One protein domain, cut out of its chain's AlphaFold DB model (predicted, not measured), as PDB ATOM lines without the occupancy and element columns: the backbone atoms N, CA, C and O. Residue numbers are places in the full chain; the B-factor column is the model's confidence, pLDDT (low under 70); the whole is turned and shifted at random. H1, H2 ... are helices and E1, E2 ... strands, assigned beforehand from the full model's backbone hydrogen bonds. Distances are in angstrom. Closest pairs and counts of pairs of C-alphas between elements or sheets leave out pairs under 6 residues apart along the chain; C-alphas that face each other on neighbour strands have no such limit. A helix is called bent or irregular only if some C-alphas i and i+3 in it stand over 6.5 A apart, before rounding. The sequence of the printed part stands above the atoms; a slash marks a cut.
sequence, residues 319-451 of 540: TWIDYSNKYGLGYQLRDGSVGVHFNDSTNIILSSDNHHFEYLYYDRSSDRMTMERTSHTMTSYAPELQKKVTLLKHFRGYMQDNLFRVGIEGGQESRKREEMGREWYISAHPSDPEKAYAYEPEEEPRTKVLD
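Overview. This is residues 319 to 451 of the 540 residues of an uncharacterized protein of Blyttiomyces helicus (UniProt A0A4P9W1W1). A twisted sheet of six antiparallel strands has one long helix, H1, lying slantwise over one of its faces; from the end of H1 an arm made by H2 and H3 reaches well away from this body, and residues 438 to 451, with no named element, run back from the arm towards the sheet. The arm gives the whole its length, and a wide gap separates it from the sheet. The printed part has 133 residues with six named strands followed by three named helices, E1 E2 E3 E4 E5 E6 H1 H2 H3, and the sheet's order is the same as the order along the chain; the class is mixed, helices and strands. The whole is loose, with a radius of gyration of the C-alphas of 18.5 A, and elongated, spanning 58 by 34 by 27 A.

Arrangement. The sheet is a meander, each strand the antiparallel neighbour of the one before: E1, residues 319 to 323; E2, 328 to 333; E3, 338 to 342; E4, 347 to 350; E5, 356 to 362; E6, 371 to 377. E1 and E6 are the edge strands. In the hairpin E2 and E3, N 339 and O 331 are 2.8 A apart, within hydrogen-bond range; in the hairpin E5 and E6, N 359 and O 374 are 2.8 A apart, also within range. H1, residues 383 to 407, is on the sheet at a height of 7.3 A. It lies over E3 and E4, and only just over E1 and E2, with 3 of its C-alphas falling on each of these two. On the local plane it runs slantwise to the strands, at 55 degrees to E3. The closest C-alphas of E2 and H1 are those of Gly 330 and Phe 395, 5.9 A apart. H1 is irregular, with C-alphas 384 and 387 7.2 A apart, and has a kink of 39 degrees near residue 401. H2, residues 411 to 428, is apart from H1 and not on the sheet. With its residues 422 to 426 alone it touches H3, residues 433 to 437; their closest C-alphas, of Ile 426 and Pro 433, are 5.1 A apart. O i to N i+4 pairs are within range in 16 of 21 cases in H1, 13 of 14 in H2 and 0 of 1 in H3, where 2 of 2 O i to N i+3 pairs are.

Along the chain. E1 begins at C-alpha 319, (22.686, -17.501, -38.229). E5 is 20.6 A long and E6 19.9 A. H1 is 34.2 A long, from C-alpha 383 at (16.416, -42.038, -25.144), and H2 is 25.5 A long. H3 ends at C-alpha 437, (-3.683, -2.998, -36.262).

Size, cuts and confidence. The C-alphas farthest apart, of Ser 365 and Ser 431, are 58.6 A apart. The printed part has no cut, and no link is long. Residues 408 to 417, of which 411 to 417 belong to H2, and residues 427 to 432 stand free. The mean pLDDT of the printed part is 81.6; residues 366 to 369, 403 to 422, 425, 428 and 436 to 444 are under 70.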
ATOM      1  N   THR A 319      21.451 -17.293 -39.006       91.44
ATOM      2  CA  THR A 319      22.686 -17.501 -38.229       91.44
ATOM      3  C   THR A 319      23.161 -18.956 -38.309       91.44
ATOM      4  O   THR A 319      22.370 -19.864 -38.557       91.44
ATOM      5  N   TRP A 320      24.467 -19.190 -38.159       94.44
ATOM      6  CA  TRP A 320      25.065 -20.530 -38.214       94.44
ATOM      7  C   TRP A 320      26.342 -20.617 -37.373       94.44
ATOM      8  O   TRP A 320      27.032 -19.619 -37.166       94.44
ATOM      9  N   ILE A 321      26.654 -21.828 -36.908       94.25
ATOM     10  CA  ILE A 321      27.824 -22.161 -36.091       94.25
ATOM     11  C   ILE A 321      28.468 -23.420 -36.674       94.25
ATOM     12  O   ILE A 321      27.867 -24.495 -36.671       94.25
ATOM     13  N   ASP A 322      29.706 -23.297 -37.146       94.31
ATOM     14  CA  ASP A 322      30.505 -24.430 -37.613       94.31
ATOM     15  C   ASP A 322      31.310 -25.025 -36.451       94.31
ATOM     16  O   ASP A 322      32.327 -24.472 -36.036       94.31
ATOM     17  N   TYR A 323      30.831 -26.155 -35.927       95.38
ATOM     18  CA  TYR A 323      31.520 -26.978 -34.927       95.38
ATOM     19  C   TYR A 323      31.654 -28.429 -35.440       95.38
ATOM     20  O   TYR A 323      31.539 -29.422 -34.710       95.38
ATOM     21  N   SER A 324      31.878 -28.540 -36.758       94.00
ATOM     22  CA  SER A 324      32.022 -29.793 -37.513       94.00
ATOM     23  C   SER A 324      33.256 -30.607 -37.118       94.00
ATOM     24  O   SER A 324      33.314 -31.807 -37.369       94.00
ATOM     25  N   ASN A 325      34.217 -30.011 -36.411       93.25
ATOM     26  CA  ASN A 325      35.356 -30.723 -35.830       93.25
ATOM     27  C   ASN A 325      34.975 -31.668 -34.671       93.25
ATOM     28  O   ASN A 325      35.792 -32.513 -34.314       93.25
ATOM     29  N   LYS A 326      33.780 -31.528 -34.068       95.44
ATOM     30  CA  LYS A 326      33.329 -32.390 -32.956       95.44
ATOM     31  C   LYS A 326      31.905 -32.930 -33.115       95.44
ATOM     32  O   LYS A 326      31.685 -34.101 -32.820       95.44
ATOM     33  N   TYR A 327      30.953 -32.116 -33.583       96.62
ATOM     34  CA  TYR A 327      29.530 -32.497 -33.600       96.62
ATOM     35  C   TYR A 327      28.831 -32.274 -34.947       96.62
ATOM     36  O   TYR A 327      28.094 -33.155 -35.397       96.62
ATOM     37  N   GLY A 328      29.029 -31.114 -35.578       96.19
ATOM     38  CA  GLY A 328      28.295 -30.726 -36.784       96.19
ATOM     39  C   GLY A 328      28.105 -29.216 -36.921       96.19
ATOM     40  O   GLY A 328      28.752 -28.429 -36.227       96.19
ATOM     41  N   LEU A 329      27.202 -28.816 -37.816       97.44
ATOM     42  CA  LEU A 329      26.856 -27.416 -38.065       97.44
ATOM     43  C   LEU A 329      25.474 -27.090 -37.478       97.44
ATOM     44  O   LEU A 329      24.469 -27.658 -37.907       97.44
ATOM     45  N   GLY A 330      25.430 -26.160 -36.523       97.56
ATOM     46  CA  GLY A 330      24.189 -25.562 -36.024       97.56
ATOM     47  C   GLY A 330      23.742 -24.394 -36.905       97.56
ATOM     48  O   GLY A 330      24.585 -23.683 -37.458       97.56
ATOM     49  N   TYR A 331      22.436 -24.188 -37.054       97.00
ATOM     50  CA  TYR A 331      21.860 -23.104 -37.852       97.00
ATOM     51  C   TYR A 331      20.495 -22.656 -37.324       97.00
ATOM     52  O   TYR A 331      19.751 -23.446 -36.747       97.00
ATOM     53  N   GLN A 332      20.150 -21.392 -37.558       95.31
ATOM     54  CA  GLN A 332      18.809 -20.846 -37.361       95.31
ATOM     55  C   GLN A 332      18.240 -20.392 -38.707       95.31
ATOM     56  O   GLN A 332      18.974 -19.856 -39.543       95.31
ATOM     57  N   LEU A 333      16.945 -20.616 -38.921       93.38
ATOM     58  CA  LEU A 333      16.223 -20.206 -40.122       93.38
ATOM     59  C   LEU A 333      15.437 -18.896 -39.901       93.38
ATOM     60  O   LEU A 333      15.352 -18.378 -38.785       93.38
ATOM     61  N   ARG A 334      14.894 -18.322 -40.981       88.25
ATOM     62  CA  ARG A 334      14.178 -17.031 -40.980       88.25
ATOM     63  C   ARG A 334      12.873 -17.080 -40.184       88.25
ATOM     64  O   ARG A 334      12.518 -16.092 -39.555       88.25
ATOM     65  N   ASP A 335      12.201 -18.229 -40.166       86.69
ATOM     66  CA  ASP A 335      11.015 -18.485 -39.333       86.69
ATOM     67  C   ASP A 335      11.329 -18.703 -37.837       86.69
ATOM     68  O   ASP A 335      10.434 -19.001 -37.049       86.69
ATOM     69  N   GLY A 336      12.597 -18.561 -37.433       88.81
ATOM     70  CA  GLY A 336      13.062 -18.713 -36.056       88.81
ATOM     71  C   GLY A 336      13.402 -20.148 -35.650       88.81
ATOM     72  O   GLY A 336      14.026 -20.321 -34.600       88.81
ATOM     73  N   SER A 337      13.064 -21.153 -36.471       93.94
ATOM     74  CA  SER A 337      13.391 -22.563 -36.217       93.94
ATOM     75  C   SER A 337      14.907 -22.801 -36.154       93.94
ATOM     76  O   SER A 337      15.699 -22.104 -36.797       93.94
ATOM     77  N   VAL A 338      15.333 -23.774 -35.344       96.56
ATOM     78  CA  VAL A 338      16.753 -24.039 -35.044       96.56
ATOM     79  C   VAL A 338      17.105 -25.479 -35.383       96.56
ATOM     80  O   VAL A 338      16.531 -26.410 -34.823       96.56
ATOM     81  N   GLY A 339      18.086 -25.674 -36.261       97.56
ATOM     82  CA  GLY A 339      18.548 -26.988 -36.688       97.56
ATOM     83  C   GLY A 339      20.012 -27.279 -36.368       97.56
ATOM     84  O   GLY A 339      20.832 -26.381 -36.175       97.56
ATOM     85  N   VAL A 340      20.350 -28.566 -36.347       98.25
ATOM     86  CA  VAL A 340      21.729 -29.068 -36.318       98.25
ATOM     87  C   VAL A 340      21.871 -30.172 -37.359       98.25
ATOM     88  O   VAL A 340      21.103 -31.135 -37.363       98.25
ATOM     89  N   HIS A 341      22.862 -30.030 -38.238       97.69
ATOM     90  CA  HIS A 341      23.286 -31.045 -39.201       97.69
ATOM     91  C   HIS A 341      24.527 -31.744 -38.639       97.69
ATOM     92  O   HIS A 341      25.604 -31.144 -38.574       97.69
ATOM     93  N   PHE A 342      24.370 -32.985 -38.185       97.50
ATOM     94  CA  PHE A 342      25.408 -33.732 -37.480       97.50
ATOM     95  C   PHE A 342      26.414 -34.386 -38.434       97.50
ATOM     96  O   PHE A 342      26.115 -34.700 -39.587       97.50
ATOM     97  N   ASN A 343      27.616 -34.658 -37.922       95.69
ATOM     98  CA  ASN A 343      28.690 -35.329 -38.665       95.69
ATOM     99  C   ASN A 343      28.337 -36.758 -39.132       95.69
ATOM    100  O   ASN A 343      28.939 -37.257 -40.079       95.69
ATOM    101  N   ASP A 344      27.350 -37.412 -38.512       94.06
ATOM    102  CA  ASP A 344      26.824 -38.721 -38.931       94.06
ATOM    103  C   ASP A 344      25.824 -38.639 -40.109       94.06
ATOM    104  O   ASP A 344      25.240 -39.649 -40.499       94.06
ATOM    105  N   SER A 345      25.663 -37.447 -40.705       92.12
ATOM    106  CA  SER A 345      24.701 -37.104 -41.768       92.12
ATOM    107  C   SER A 345      23.222 -37.131 -41.353       92.12
ATOM    108  O   SER A 345      22.342 -37.083 -42.214       92.12
ATOM    109  N   THR A 346      22.926 -37.159 -40.049       96.00
ATOM    110  CA  THR A 346      21.567 -36.953 -39.522       96.00
ATOM    111  C   THR A 346      21.289 -35.473 -39.242       96.00
ATOM    112  O   THR A 346      22.205 -34.662 -39.095       96.00
ATOM    113  N   ASN A 347      20.012 -35.101 -39.164       97.50
ATOM    114  CA  ASN A 347      19.573 -33.747 -38.835       97.50
ATOM    115  C   ASN A 347      18.564 -33.775 -37.686       97.50
ATOM    116  O   ASN A 347      17.763 -34.699 -37.577       97.50
ATOM    117  N   ILE A 348      18.567 -32.732 -36.862       97.88
ATOM    118  CA  ILE A 348      17.493 -32.435 -35.910       97.88
ATOM    119  C   ILE A 348      17.083 -30.973 -36.093       97.88
ATOM    120  O   ILE A 348      17.961 -30.123 -36.246       97.88
ATOM    121  N   ILE A 349      15.783 -30.676 -36.122       97.69
ATOM    122  CA  ILE A 349      15.256 -29.315 -36.304       97.69
ATOM    123  C   ILE A 349      14.127 -29.084 -35.311       97.69
ATOM    124  O   ILE A 349      13.167 -29.846 -35.268       97.69
ATOM    125  N   LEU A 350      14.273 -28.032 -34.517       97.19
ATOM    126  CA  LEU A 350      13.324 -27.522 -33.540       97.19
ATOM    127  C   LEU A 350      12.446 -26.458 -34.196       97.19
ATOM    128  O   LEU A 350      12.974 -25.508 -34.777       97.19
ATOM    129  N   SER A 351      11.129 -26.600 -34.068       96.00
ATOM    130  CA  SER A 351      10.167 -25.570 -34.464       96.00
ATOM    131  C   SER A 351      10.381 -24.273 -33.670       96.00
ATOM    132  O   SER A 351      10.983 -24.267 -32.594       96.00
ATOM    133  N   SER A 352       9.882 -23.153 -34.194       91.44
ATOM    134  CA  SER A 352       9.928 -21.851 -33.522       91.44
ATOM    135  C   SER A 352       9.129 -21.805 -32.212       91.44
ATOM    136  O   SER A 352       9.391 -20.932 -31.385       91.44
ATOM    137  N   ASP A 353       8.251 -22.787 -31.957       91.75
ATOM    138  CA  ASP A 353       7.619 -23.005 -30.645       91.75
ATOM    139  C   ASP A 353       8.604 -23.444 -29.543       91.75
ATOM    140  O   ASP A 353       8.335 -23.262 -28.356       91.75
ATOM    141  N   ASN A 354       9.788 -23.946 -29.912       92.12
ATOM    142  CA  ASN A 354      10.803 -24.509 -29.016       92.12
ATOM    143  C   ASN A 354      10.363 -25.775 -28.249       92.12
ATOM    144  O   ASN A 354      11.039 -26.185 -27.301       92.12
ATOM    145  N   HIS A 355       9.273 -26.414 -28.674       94.44
ATOM    146  CA  HIS A 355       8.707 -27.630 -28.103       94.44
ATOM    147  C   HIS A 355       8.731 -28.808 -29.086       94.44
ATOM    148  O   HIS A 355       9.204 -29.880 -28.709       94.44
ATOM    149  N   HIS A 356       8.263 -28.639 -30.325       96.88
ATOM    150  CA  HIS A 356       8.237 -29.710 -31.326       96.88
ATOM    151  C   HIS A 356       9.559 -29.791 -32.088       96.88
ATOM    152  O   HIS A 356      10.126 -28.771 -32.487       96.88
ATOM    153  N   PHE A 357      10.053 -31.005 -32.335       97.69
ATOM    154  CA  PHE A 357      11.221 -31.205 -33.187       97.69
ATOM    155  C   PHE A 357      11.066 -32.396 -34.125       97.69
ATOM    156  O   PHE A 357      10.387 -33.375 -33.824       97.69
ATOM    157  N   GLU A 358      11.747 -32.332 -35.262       97.31
ATOM    158  CA  GLU A 358      11.841 -33.437 -36.208       97.31
ATOM    159  C   GLU A 358      13.287 -33.927 -36.294       97.31
ATOM    160  O   GLU A 358      14.227 -33.139 -36.423       97.31
ATOM    161  N   TYR A 359      13.461 -35.244 -36.203       97.56
ATOM    162  CA  TYR A 359      14.732 -35.936 -36.374       97.56
ATOM    163  C   TYR A 359      14.715 -36.702 -37.695       97.56
ATOM    164  O   TYR A 359      13.787 -37.470 -37.968       97.56
ATOM    165  N   LEU A 360      15.741 -36.474 -38.515       96.19
ATOM    166  CA  LEU A 360      15.890 -37.055 -39.843       96.19
ATOM    167  C   LEU A 360      17.201 -37.820 -39.942       96.19
ATOM    168  O   LEU A 360      18.268 -37.312 -39.590       96.19
ATOM    169  N   TYR A 361      17.121 -39.027 -40.475       94.00
ATOM    170  CA  TYR A 361      18.248 -39.932 -40.644       94.00
ATOM    171  C   TYR A 361      18.074 -40.727 -41.935       94.00
ATOM    172  O   TYR A 361      17.005 -40.731 -42.540       94.00
ATOM    173  N   TYR A 362      19.141 -41.383 -42.372       88.75
ATOM    174  CA  TYR A 362      19.073 -42.365 -43.447       88.75
ATOM    175  C   TYR A 362      19.051 -43.746 -42.814       88.75
ATOM    176  O   TYR A 362      19.947 -44.057 -42.022       88.75
ATOM    177  N   ASP A 363      18.052 -44.554 -43.157       80.81
ATOM    178  CA  ASP A 363      18.119 -45.977 -42.845       80.81
ATOM    179  C   ASP A 363      19.285 -46.619 -43.620       80.81
ATOM    180  O   ASP A 363      19.625 -46.215 -44.734       80.81
ATOM    181  N   ARG A 364      19.929 -47.602 -42.987       72.12
ATOM    182  CA  ARG A 364      21.026 -48.404 -43.543       72.12
ATOM    183  C   ARG A 364      20.636 -49.869 -43.759       72.12
ATOM    184  O   ARG A 364      21.457 -50.618 -44.279       72.12
ATOM    185  N   SER A 365      19.439 -50.286 -43.338       71.06
ATOM    186  CA  SER A 365      18.910 -51.631 -43.593       71.06
ATOM    187  C   SER A 365      18.254 -51.743 -44.975       71.06
ATOM    188  O   SER A 365      18.311 -52.795 -45.611       71.06
ATOM    189  N   SER A 366      17.687 -50.641 -45.468       67.94
ATOM    190  CA  SER A 366      17.066 -50.522 -46.783       67.94
ATOM    191  C   SER A 366      18.099 -50.420 -47.909       67.94
ATOM    192  O   SER A 366      18.936 -49.521 -47.932       67.94
ATOM    193  N   ASP A 367      17.945 -51.271 -48.927       60.81
ATOM    194  CA  ASP A 367      18.703 -51.243 -50.195       60.81
ATOM    195  C   ASP A 367      18.505 -49.931 -50.996       60.81
ATOM    196  O   ASP A 367      19.252 -49.590 -51.912       60.81
ATOM    197  N   ARG A 368      17.502 -49.129 -50.613       62.25
ATOM    198  CA  ARG A 368      17.353 -47.733 -51.029       62.25
ATOM    199  C   ARG A 368      17.778 -46.808 -49.895       62.25
ATOM    200  O   ARG A 368      17.218 -46.873 -48.810       62.25
ATOM    201  N   MET A 369      18.668 -45.863 -50.204       68.94
ATOM    202  CA  MET A 369      19.119 -44.789 -49.307       68.94
ATOM    203  C   MET A 369      18.017 -43.732 -49.067       68.94
ATOM    204  O   MET A 369      18.143 -42.564 -49.448       68.94
ATOM    205  N   THR A 370      16.891 -44.147 -48.487       80.81
ATOM    206  CA  THR A 370      15.767 -43.281 -48.119       80.81
ATOM    207  C   THR A 370      16.039 -42.549 -46.812       80.81
ATOM    208  O   THR A 370      16.553 -43.113 -45.848       80.81
ATOM    209  N   MET A 371      15.684 -41.265 -46.785       87.62
ATOM    210  CA  MET A 371      15.735 -40.445 -45.579       87.62
ATOM    211  C   MET A 371      14.398 -40.547 -44.850       87.62
ATOM    212  O   MET A 371      13.369 -40.133 -45.386       87.62
ATOM    213  N   GLU A 372      14.428 -41.056 -43.628       91.94
ATOM    214  CA  GLU A 372      13.278 -41.109 -42.735       91.94
ATOM    215  C   GLU A 372      13.160 -39.802 -41.933       91.94
ATOM    216  O   GLU A 372      14.141 -39.082 -41.722       91.94
ATOM    217  N   ARG A 373      11.938 -39.474 -41.498       94.50
ATOM    218  CA  ARG A 373      11.618 -38.300 -40.674       94.50
ATOM    219  C   ARG A 373      10.711 -38.750 -39.536       94.50
ATOM    220  O   ARG A 373       9.659 -39.329 -39.784       94.50
ATOM    221  N   THR A 374      11.101 -38.447 -38.303       94.81
ATOM    222  CA  THR A 374      10.328 -38.754 -37.092       94.81
ATOM    223  C   THR A 374      10.079 -37.468 -36.305       94.81
ATOM    224  O   THR A 374      11.003 -36.678 -36.113       94.81
ATOM    225  N   SER A 375       8.836 -37.233 -35.884       96.44
ATOM    226  CA  SER A 375       8.443 -36.055 -35.097       96.44
ATOM    227  C   SER A 375       8.373 -36.412 -33.609       96.44
ATOM    228  O   SER A 375       7.809 -37.442 -33.249       96.44
ATOM    229  N   HIS A 376       8.926 -35.553 -32.758       96.50
ATOM    230  CA  HIS A 376       9.064 -35.719 -31.306       96.50
ATOM    231  C   HIS A 376       8.795 -34.377 -30.602       96.50
ATOM    232  O   HIS A 376       8.620 -33.345 -31.257       96.50
ATOM    233  N   THR A 377       8.814 -34.356 -29.268       96.62
ATOM    234  CA  THR A 377       8.794 -33.103 -28.492       96.62
ATOM    235  C   THR A 377       9.974 -33.011 -27.532       96.62
ATOM    236  O   THR A 377      10.595 -34.009 -27.187       96.62
ATOM    237  N   MET A 378      10.273 -31.814 -27.026       94.00
ATOM    238  CA  MET A 378      11.325 -31.580 -26.027       94.00
ATOM    239  C   MET A 378      11.100 -32.296 -24.683       94.00
ATOM    240  O   MET A 378      12.026 -32.336 -23.865       94.00
ATOM    241  N   THR A 379       9.907 -32.859 -24.466       94.94
ATOM    242  CA  THR A 379       9.522 -33.670 -23.299       94.94
ATOM    243  C   THR A 379       9.347 -35.160 -23.612       94.94
ATOM    244  O   THR A 379       9.435 -35.962 -22.689       94.94
ATOM    245  N   SER A 380       9.126 -35.545 -24.875       95.94
ATOM    246  CA  SER A 380       8.856 -36.927 -25.291       95.94
ATOM    247  C   SER A 380       9.633 -37.287 -26.560       95.94
ATOM    248  O   SER A 380       9.328 -36.805 -27.653       95.94
ATOM    249  N   TYR A 381      10.665 -38.119 -26.396       96.44
ATOM    250  CA  TYR A 381      11.547 -38.608 -27.458       96.44
ATOM    251  C   TYR A 381      12.253 -39.905 -27.025       96.44
ATOM    252  O   TYR A 381      12.406 -40.169 -25.832       96.44
ATOM    253  N   ALA A 382      12.719 -40.711 -27.985       94.50
ATOM    254  CA  ALA A 382      13.469 -41.938 -27.694       94.50
ATOM    255  C   ALA A 382      14.825 -41.630 -27.011       94.50
ATOM    256  O   ALA A 382      15.528 -40.720 -27.462       94.50
ATOM    257  N   PRO A 383      15.250 -42.384 -25.973       94.62
ATOM    258  CA  PRO A 383      16.416 -42.038 -25.144       94.62
ATOM    259  C   PRO A 383      17.732 -41.939 -25.931       94.62
ATOM    260  O   PRO A 383      18.609 -41.149 -25.589       94.62
ATOM    261  N   GLU A 384      17.848 -42.661 -27.045       94.12
ATOM    262  CA  GLU A 384      18.963 -42.582 -27.998       94.12
ATOM    263  C   GLU A 384      19.219 -41.151 -28.514       94.12
ATOM    264  O   GLU A 384      20.367 -40.754 -28.740       94.12
ATOM    265  N   LEU A 385      18.163 -40.338 -28.643       96.25
ATOM    266  CA  LEU A 385      18.250 -38.955 -29.112       96.25
ATOM    267  C   LEU A 385      18.719 -37.974 -28.031       96.25
ATOM    268  O   LEU A 385      19.058 -36.842 -28.375       96.25
ATOM    269  N   GLN A 386      18.814 -38.371 -26.754       96.69
ATOM    270  CA  GLN A 386      19.160 -37.481 -25.634       96.69
ATOM    271  C   GLN A 386      20.442 -36.676 -25.892       96.69
ATOM    272  O   GLN A 386      20.469 -35.465 -25.679       96.69
ATOM    273  N   LYS A 387      21.489 -37.306 -26.442       96.69
ATOM    274  CA  LYS A 387      22.748 -36.621 -26.795       96.69
ATOM    275  C   LYS A 387      22.545 -35.551 -27.881       96.69
ATOM    276  O   LYS A 387      23.121 -34.469 -27.787       96.69
ATOM    277  N   LYS A 388      21.701 -35.822 -28.883       97.38
ATOM    278  CA  LYS A 388      21.391 -34.900 -29.993       97.38
ATOM    279  C   LYS A 388      20.473 -33.756 -29.546       97.38
ATOM    280  O   LYS A 388      20.730 -32.611 -29.905       97.38
ATOM    281  N   VAL A 389      19.482 -34.042 -28.701       97.56
ATOM    282  CA  VAL A 389      18.593 -33.044 -28.074       97.56
ATOM    283  C   VAL A 389      19.378 -32.101 -27.153       97.56
ATOM    284  O   VAL A 389      19.171 -30.890 -27.199       97.56
ATOM    285  N   THR A 390      20.329 -32.612 -26.364       97.00
ATOM    286  CA  THR A 390      21.216 -31.774 -25.536       97.00
ATOM    287  C   THR A 390      22.103 -30.863 -26.391       97.00
ATOM    288  O   THR A 390      22.169 -29.662 -26.132       97.00
ATOM    289  N   LEU A 391      22.723 -31.381 -27.459       97.19
ATOM    290  CA  LEU A 391      23.509 -30.555 -28.389       97.19
ATOM    291  C   LEU A 391      22.657 -29.471 -29.066       97.19
ATOM    292  O   LEU A 391      23.078 -28.318 -29.120       97.19
ATOM    293  N   LEU A 392      21.444 -29.806 -29.514       96.69
ATOM    294  CA  LEU A 392      20.473 -28.854 -30.062       96.69
ATOM    295  C   LEU A 392      20.140 -27.728 -29.064       96.69
ATOM    296  O   LEU A 392      20.146 -26.559 -29.448       96.69
ATOM    297  N   LYS A 393      19.929 -28.048 -27.779       95.31
ATOM    298  CA  LYS A 393      19.717 -27.042 -26.720       95.31
ATOM    299  C   LYS A 393      20.929 -26.112 -26.553       95.31
ATOM    300  O   LYS A 393      20.737 -24.902 -26.456       95.31
ATOM    301  N   HIS A 394      22.158 -26.636 -26.599       93.81
ATOM    302  CA  HIS A 394      23.376 -25.813 -26.544       93.81
ATOM    303  C   HIS A 394      23.558 -24.917 -27.781       93.81
ATOM    304  O   HIS A 394      23.850 -23.731 -27.626       93.81
ATOM    305  N   PHE A 395      23.354 -25.441 -28.998       94.69
ATOM    306  CA  PHE A 395      23.414 -24.637 -30.227       94.69
ATOM    307  C   PHE A 395      22.350 -23.527 -30.223       94.69
ATOM    308  O   PHE A 395      22.673 -22.381 -30.535       94.69
ATOM    309  N   ARG A 396      21.109 -23.835 -29.812       92.75
ATOM    310  CA  ARG A 396      20.020 -22.857 -29.648       92.75
ATOM    311  C   ARG A 396      20.409 -21.734 -28.687       92.75
ATOM    312  O   ARG A 396      20.349 -20.575 -29.086       92.75
ATOM    313  N   GLY A 397      20.813 -22.079 -27.460       89.44
ATOM    314  CA  GLY A 397      21.201 -21.100 -26.439       89.44
ATOM    315  C   GLY A 397      22.314 -20.186 -26.940       89.44
ATOM    316  O   GLY A 397      22.125 -18.978 -27.025       89.44
ATOM    317  N   TYR A 398      23.414 -20.758 -27.444       89.56
ATOM    318  CA  TYR A 398      24.527 -19.962 -27.963       89.56
ATOM    319  C   TYR A 398      24.099 -18.984 -29.073       89.56
ATOM    320  O   TYR A 398      24.543 -17.834 -29.061       89.56
ATOM    321  N   MET A 399      23.248 -19.401 -30.023       86.06
ATOM    322  CA  MET A 399      22.756 -18.508 -31.086       86.06
ATOM    323  C   MET A 399      21.881 -17.377 -30.532       86.06
ATOM    324  O   MET A 399      22.056 -16.228 -30.940       86.06
ATOM    325  N   GLN A 400      21.002 -17.674 -29.574       82.00
ATOM    326  CA  GLN A 400      20.149 -16.678 -28.918       82.00
ATOM    327  C   GLN A 400      20.972 -15.674 -28.095       82.00
ATOM    328  O   GLN A 400      20.816 -14.466 -28.272       82.00
ATOM    329  N   ASP A 401      21.908 -16.157 -27.280       77.81
ATOM    330  CA  ASP A 401      22.697 -15.330 -26.363       77.81
ATOM    331  C   ASP A 401      23.740 -14.463 -27.094       77.81
ATOM    332  O   ASP A 401      23.952 -13.300 -26.743       77.81
ATOM    333  N   ASN A 402      24.400 -15.013 -28.126       72.88
ATOM    334  CA  ASN A 402      25.592 -14.404 -28.735       72.88
ATOM    335  C   ASN A 402      25.371 -13.849 -30.148       72.88
ATOM    336  O   ASN A 402      26.057 -12.903 -30.532       72.88
ATOM    337  N   LEU A 403      24.464 -14.430 -30.947       67.38
ATOM    338  CA  LEU A 403      24.308 -14.063 -32.365       67.38
ATOM    339  C   LEU A 403      23.051 -13.234 -32.639       67.38
ATOM    340  O   LEU A 403      23.094 -12.358 -33.502       67.38
ATOM    341  N   PHE A 404      21.964 -13.434 -31.888       53.06
ATOM    342  CA  PHE A 404      20.703 -12.706 -32.087       53.06
ATOM    343  C   PHE A 404      20.884 -11.180 -31.985       53.06
ATOM    344  O   PHE A 404      20.411 -10.438 -32.844       53.06
ATOM    345  N   ARG A 405      21.678 -10.707 -31.011       44.59
ATOM    346  CA  ARG A 405      22.018  -9.276 -30.840       44.59
ATOM    347  C   ARG A 405      23.002  -8.717 -31.876       44.59
ATOM    348  O   ARG A 405      23.168  -7.505 -31.945       44.59
ATOM    349  N   VAL A 406      23.684  -9.575 -32.637       44.69
ATOM    350  CA  VAL A 406      24.747  -9.187 -33.588       44.69
ATOM    351  C   VAL A 406      24.292  -9.343 -35.042       44.69
ATOM    352  O   VAL A 406      24.863  -8.709 -35.929       44.69
ATOM    353  N   GLY A 407      23.262 -10.154 -35.307       43.91
ATOM    354  CA  GLY A 407      22.781 -10.496 -36.649       43.91
ATOM    355  C   GLY A 407      21.876  -9.454 -37.312       43.91
ATOM    356  O   GLY A 407      22.016  -9.229 -38.516       43.91
ATOM    357  N   ILE A 408      20.990  -8.788 -36.561       46.09
ATOM    358  CA  ILE A 408      19.953  -7.915 -37.140       46.09
ATOM    359  C   ILE A 408      19.717  -6.669 -36.278       46.09
ATOM    360  O   ILE A 408      19.430  -6.779 -35.088       46.09
ATOM    361  N   GLU A 409      19.708  -5.490 -36.901       43.06
ATOM    362  CA  GLU A 409      18.977  -4.326 -36.381       43.06
ATOM    363  C   GLU A 409      17.477  -4.556 -36.652       43.06
ATOM    364  O   GLU A 409      16.888  -4.009 -37.583       43.06
ATOM    365  N   GLY A 410      16.873  -5.468 -35.878       40.62
ATOM    366  CA  GLY A 410      15.603  -6.145 -36.200       40.62
ATOM    367  C   GLY A 410      14.364  -5.260 -36.387       40.62
ATOM    368  O   GLY A 410      13.329  -5.753 -36.830       40.62
ATOM    369  N   GLY A 411      14.465  -3.959 -36.101       42.66
ATOM    370  CA  GLY A 411      13.365  -3.009 -36.228       42.66
ATOM    371  C   GLY A 411      12.859  -2.795 -37.657       42.66
ATOM    372  O   GLY A 411      11.703  -2.422 -37.806       42.66
ATOM    373  N   GLN A 412      13.665  -3.029 -38.703       40.94
ATOM    374  CA  GLN A 412      13.215  -2.822 -40.091       40.94
ATOM    375  C   GLN A 412      12.570  -4.058 -40.732       40.94
ATOM    376  O   GLN A 412      11.520  -3.918 -41.350       40.94
ATOM    377  N   GLU A 413      13.137  -5.264 -40.598       46.91
ATOM    378  CA  GLU A 413      12.544  -6.450 -41.246       46.91
ATOM    379  C   GLU A 413      11.296  -6.965 -40.505       46.91
ATOM    380  O   GLU A 413      10.357  -7.400 -41.169       46.91
ATOM    381  N   SER A 414      11.222  -6.831 -39.168       44.47
ATOM    382  CA  SER A 414       9.974  -7.104 -38.428       44.47
ATOM    383  C   SER A 414       8.871  -6.151 -38.873       44.47
ATOM    384  O   SER A 414       7.857  -6.610 -39.394       44.47
ATOM    385  N   ARG A 415       9.124  -4.832 -38.808       51.72
ATOM    386  CA  ARG A 415       8.173  -3.821 -39.293       51.72
ATOM    387  C   ARG A 415       7.745  -4.087 -40.723       51.72
ATOM    388  O   ARG A 415       6.555  -4.076 -40.977       51.72
ATOM    389  N   LYS A 416       8.664  -4.420 -41.630       54.03
ATOM    390  CA  LYS A 416       8.309  -4.689 -43.026       54.03
ATOM    391  C   LYS A 416       7.481  -5.970 -43.209       54.03
ATOM    392  O   LYS A 416       6.640  -6.005 -44.103       54.03
ATOM    393  N   ARG A 417       7.661  -7.007 -42.375       54.09
ATOM    394  CA  ARG A 417       6.764  -8.184 -42.350       54.09
ATOM    395  C   ARG A 417       5.391  -7.819 -41.781       54.09
ATOM    396  O   ARG A 417       4.385  -8.236 -42.343       54.09
ATOM    397  N   GLU A 418       5.343  -7.027 -40.713       57.44
ATOM    398  CA  GLU A 418       4.093  -6.536 -40.128       57.44
ATOM    399  C   GLU A 418       3.330  -5.610 -41.092       57.44
ATOM    400  O   GLU A 418       2.132  -5.771 -41.276       57.44
ATOM    401  N   GLU A 419       4.011  -4.662 -41.737       65.81
ATOM    402  CA  GLU A 419       3.483  -3.736 -42.748       65.81
ATOM    403  C   GLU A 419       2.937  -4.508 -43.953       65.81
ATOM    404  O   GLU A 419       1.790  -4.299 -44.331       65.81
ATOM    405  N   MET A 420       3.690  -5.478 -44.485       63.34
ATOM    406  CA  MET A 420       3.228  -6.339 -45.580       63.34
ATOM    407  C   MET A 420       2.031  -7.221 -45.171       63.34
ATOM    408  O   MET A 420       1.137  -7.462 -45.980       63.34
ATOM    409  N   GLY A 421       1.979  -7.670 -43.912       62.34
ATOM    410  CA  GLY A 421       0.824  -8.371 -43.340       62.34
ATOM    411  C   GLY A 421      -0.404  -7.467 -43.176       62.34
ATOM    412  O   GLY A 421      -1.514  -7.879 -43.509       62.34
ATOM    413  N   ARG A 422      -0.208  -6.216 -42.738       68.69
ATOM    414  CA  ARG A 422      -1.248  -5.179 -42.615       68.69
ATOM    415  C   ARG A 422      -1.808  -4.793 -43.987       68.69
ATOM    416  O   ARG A 422      -3.022  -4.798 -44.155       68.69
ATOM    417  N   GLU A 423      -0.953  -4.535 -44.979       73.56
ATOM    418  CA  GLU A 423      -1.361  -4.264 -46.368       73.56
ATOM    419  C   GLU A 423      -2.155  -5.434 -46.966       73.56
ATOM    420  O   GLU A 423      -3.211  -5.223 -47.567       73.56
ATOM    421  N   TRP A 424      -1.698  -6.675 -46.755       73.88
ATOM    422  CA  TRP A 424      -2.436  -7.863 -47.184       73.88
ATOM    423  C   TRP A 424      -3.795  -7.983 -46.482       73.88
ATOM    424  O   TRP A 424      -4.801  -8.216 -47.152       73.88
ATOM    425  N   TYR A 425      -3.857  -7.767 -45.162       67.31
ATOM    426  CA  TYR A 425      -5.110  -7.823 -44.407       67.31
ATOM    427  C   TYR A 425      -6.117  -6.778 -44.903       67.31
ATOM    428  O   TYR A 425      -7.277  -7.116 -45.122       67.31
ATOM    429  N   ILE A 426      -5.674  -5.537 -45.133       77.00
ATOM    430  CA  ILE A 426      -6.502  -4.438 -45.662       77.00
ATOM    431  C   ILE A 426      -7.014  -4.767 -47.073       77.00
ATOM    432  O   ILE A 426      -8.179  -4.516 -47.375       77.00
ATOM    433  N   SER A 427      -6.175  -5.371 -47.921       72.75
ATOM    434  CA  SER A 427      -6.556  -5.812 -49.271       72.75
ATOM    435  C   SER A 427      -7.552  -6.984 -49.265       72.75
ATOM    436  O   SER A 427      -8.437  -7.054 -50.117       72.75
ATOM    437  N   ALA A 428      -7.446  -7.892 -48.287       67.31
ATOM    438  CA  ALA A 428      -8.332  -9.049 -48.142       67.31
ATOM    439  C   ALA A 428      -9.660  -8.731 -47.421       67.31
ATOM    440  O   ALA A 428     -10.680  -9.349 -47.721       67.31
ATOM    441  N   HIS A 429      -9.662  -7.765 -46.495       72.31
ATOM    442  CA  HIS A 429     -10.803  -7.410 -45.641       72.31
ATOM    443  C   HIS A 429     -11.137  -5.903 -45.713       72.31
ATOM    444  O   HIS A 429     -11.100  -5.211 -44.692       72.31
ATOM    445  N   PRO A 430     -11.508  -5.367 -46.895       76.06
ATOM    446  CA  PRO A 430     -11.717  -3.928 -47.096       76.06
ATOM    447  C   PRO A 430     -12.903  -3.329 -46.314       76.06
ATOM    448  O   PRO A 430     -13.052  -2.110 -46.289       76.06
ATOM    449  N   SER A 431     -13.746  -4.148 -45.671       82.19
ATOM    450  CA  SER A 431     -14.809  -3.693 -44.762       82.19
ATOM    451  C   SER A 431     -14.323  -3.387 -43.339       82.19
ATOM    452  O   SER A 431     -14.969  -2.616 -42.636       82.19
ATOM    453  N   ASP A 432     -13.197  -3.972 -42.916       80.69
ATOM    454  CA  ASP A 432     -12.731  -3.978 -41.525       80.69
ATOM    455  C   ASP A 432     -11.249  -3.525 -41.387       80.69
ATOM    456  O   ASP A 432     -10.495  -4.134 -40.620       80.69
ATOM    457  N   PRO A 433     -10.774  -2.472 -42.092       73.62
ATOM    458  CA  PRO A 433      -9.346  -2.134 -42.155       73.62
ATOM    459  C   PRO A 433      -8.729  -1.775 -40.794       73.62
ATOM    460  O   PRO A 433      -7.538  -1.990 -40.585       73.62
ATOM    461  N   GLU A 434      -9.525  -1.288 -39.836       74.06
ATOM    462  CA  GLU A 434      -9.072  -0.986 -38.470       74.06
ATOM    463  C   GLU A 434      -8.523  -2.226 -37.743       74.06
ATOM    464  O   GLU A 434      -7.593  -2.117 -36.942       74.06
ATOM    465  N   LYS A 435      -9.020  -3.429 -38.074       70.31
ATOM    466  CA  LYS A 435      -8.523  -4.685 -37.494       70.31
ATOM    467  C   LYS A 435      -7.115  -5.048 -37.951       70.31
ATOM    468  O   LYS A 435      -6.485  -5.846 -37.270       70.31
ATOM    469  N   ALA A 436      -6.569  -4.439 -39.007       65.56
ATOM    470  CA  ALA A 436      -5.181  -4.672 -39.413       65.56
ATOM    471  C   ALA A 436      -4.170  -4.314 -38.303       65.56
ATOM    472  O   ALA A 436      -3.110  -4.928 -38.210       65.56
ATOM    473  N   TYR A 437      -4.508  -3.365 -37.421       63.91
ATOM    474  CA  TYR A 437      -3.683  -2.998 -36.262       63.91
ATOM    475  C   TYR A 437      -3.844  -3.938 -35.056       63.91
ATOM    476  O   TYR A 437      -3.027  -3.886 -34.142       63.91
ATOM    477  N   ALA A 438      -4.871  -4.793 -35.060       58.81
ATOM    478  CA  ALA A 438      -5.108  -5.846 -34.067       58.81
ATOM    479  C   ALA A 438      -4.880  -7.263 -34.637       58.81
ATOM    480  O   ALA A 438      -5.073  -8.252 -33.933       58.81
ATOM    481  N   TYR A 439      -4.490  -7.369 -35.912       51.56
ATOM    482  CA  TYR A 439      -4.174  -8.622 -36.582       51.56
ATOM    483  C   TYR A 439      -2.734  -9.027 -36.261       51.56
ATOM    484  O   TYR A 439      -1.811  -8.820 -37.051       51.56
ATOM    485  N   GLU A 440      -2.558  -9.626 -35.085       57.88
ATOM    486  CA  GLU A 440      -1.465 -10.574 -34.890       57.88
ATOM    487  C   GLU A 440      -1.667 -11.727 -35.891       57.88
ATOM    488  O   GLU A 440      -2.747 -12.329 -35.914       57.88
ATOM    489  N   PRO A 441      -0.690 -12.038 -36.759       53.28
ATOM    490  CA  PRO A 441      -0.829 -13.143 -37.691       53.28
ATOM    491  C   PRO A 441      -0.759 -14.466 -36.919       53.28
ATOM    492  O   PRO A 441       0.327 -14.911 -36.546       53.28
ATOM    493  N   GLU A 442      -1.913 -15.114 -36.731       47.41
ATOM    494  CA  GLU A 442      -2.066 -16.475 -36.179       47.41
ATOM    495  C   GLU A 442      -1.507 -17.567 -37.129       47.41
ATOM    496  O   GLU A 442      -2.124 -18.602 -37.378       47.41
ATOM    497  N   GLU A 443      -0.305 -17.355 -37.675       57.53
ATOM    498  CA  GLU A 443       0.520 -18.432 -38.216       57.53
ATOM    499  C   GLU A 443       1.039 -19.266 -37.035       57.53
ATOM    500  O   GLU A 443       2.123 -19.003 -36.507       57.53
ATOM    501  N   GLU A 444       0.255 -20.266 -36.604       68.38
ATOM    502  CA  GLU A 444       0.721 -21.246 -35.616       68.38
ATOM    503  C   GLU A 444       2.108 -21.783 -36.027       68.38
ATOM    504  O   GLU A 444       2.319 -22.151 -37.193       68.38
ATOM    505  N   PRO A 445       3.079 -21.837 -35.095       79.19
ATOM    506  CA  PRO A 445       4.451 -22.213 -35.411       79.19
ATOM    507  C   PRO A 445       4.483 -23.612 -36.031       79.19
ATOM    508  O   PRO A 445       4.034 -24.583 -35.424       79.19
ATOM    509  N   ARG A 446       5.017 -23.728 -37.256       87.12
ATOM    510  CA  ARG A 446       5.019 -24.985 -38.025       87.12
ATOM    511  C   ARG A 446       5.640 -26.111 -37.190       87.12
ATOM    512  O   ARG A 446       6.844 -26.109 -36.958       87.12
ATOM    513  N   THR A 447       4.842 -27.075 -36.735       89.56
ATOM    514  CA  THR A 447       5.306 -28.158 -35.839       89.56
ATOM    515  C   THR A 447       5.851 -29.382 -36.584       89.56
ATOM    516  O   THR A 447       6.470 -30.255 -35.976       89.56
ATOM    517  N   LYS A 448       5.601 -29.470 -37.898       88.94
ATOM    518  CA  LYS A 448       5.895 -30.622 -38.765       88.94
ATOM    519  C   LYS A 448       6.298 -30.164 -40.165       88.94
ATOM    520  O   LYS A 448       5.966 -29.052 -40.572       88.94
ATOM    521  N   VAL A 449       6.944 -31.053 -40.921       91.88
ATOM    522  CA  VAL A 449       7.434 -30.783 -42.290       91.88
ATOM    523  C   VAL A 449       8.387 -29.573 -42.316       91.88
ATOM    524  O   VAL A 449       8.393 -28.764 -43.241       91.88
ATOM    525  N   LEU A 450       9.220 -29.464 -41.278       94.19
ATOM    526  CA  LEU A 450      10.223 -28.418 -41.118       94.19
ATOM    527  C   LEU A 450      11.252 -28.425 -42.255       94.19
ATOM    528  O   LEU A 450      11.630 -29.481 -42.792       94.19
ATOM    529  N   ASP A 451      11.731 -27.222 -42.570       94.94
ATOM    530  CA  ASP A 451      12.852 -26.995 -43.472       94.94
ATOM    531  C   ASP A 451      14.173 -27.380 -42.800       94.94
ATOM    532  O   ASP A 451      14.372 -27.139 -41.612       94.94
TER     533      ASP A 451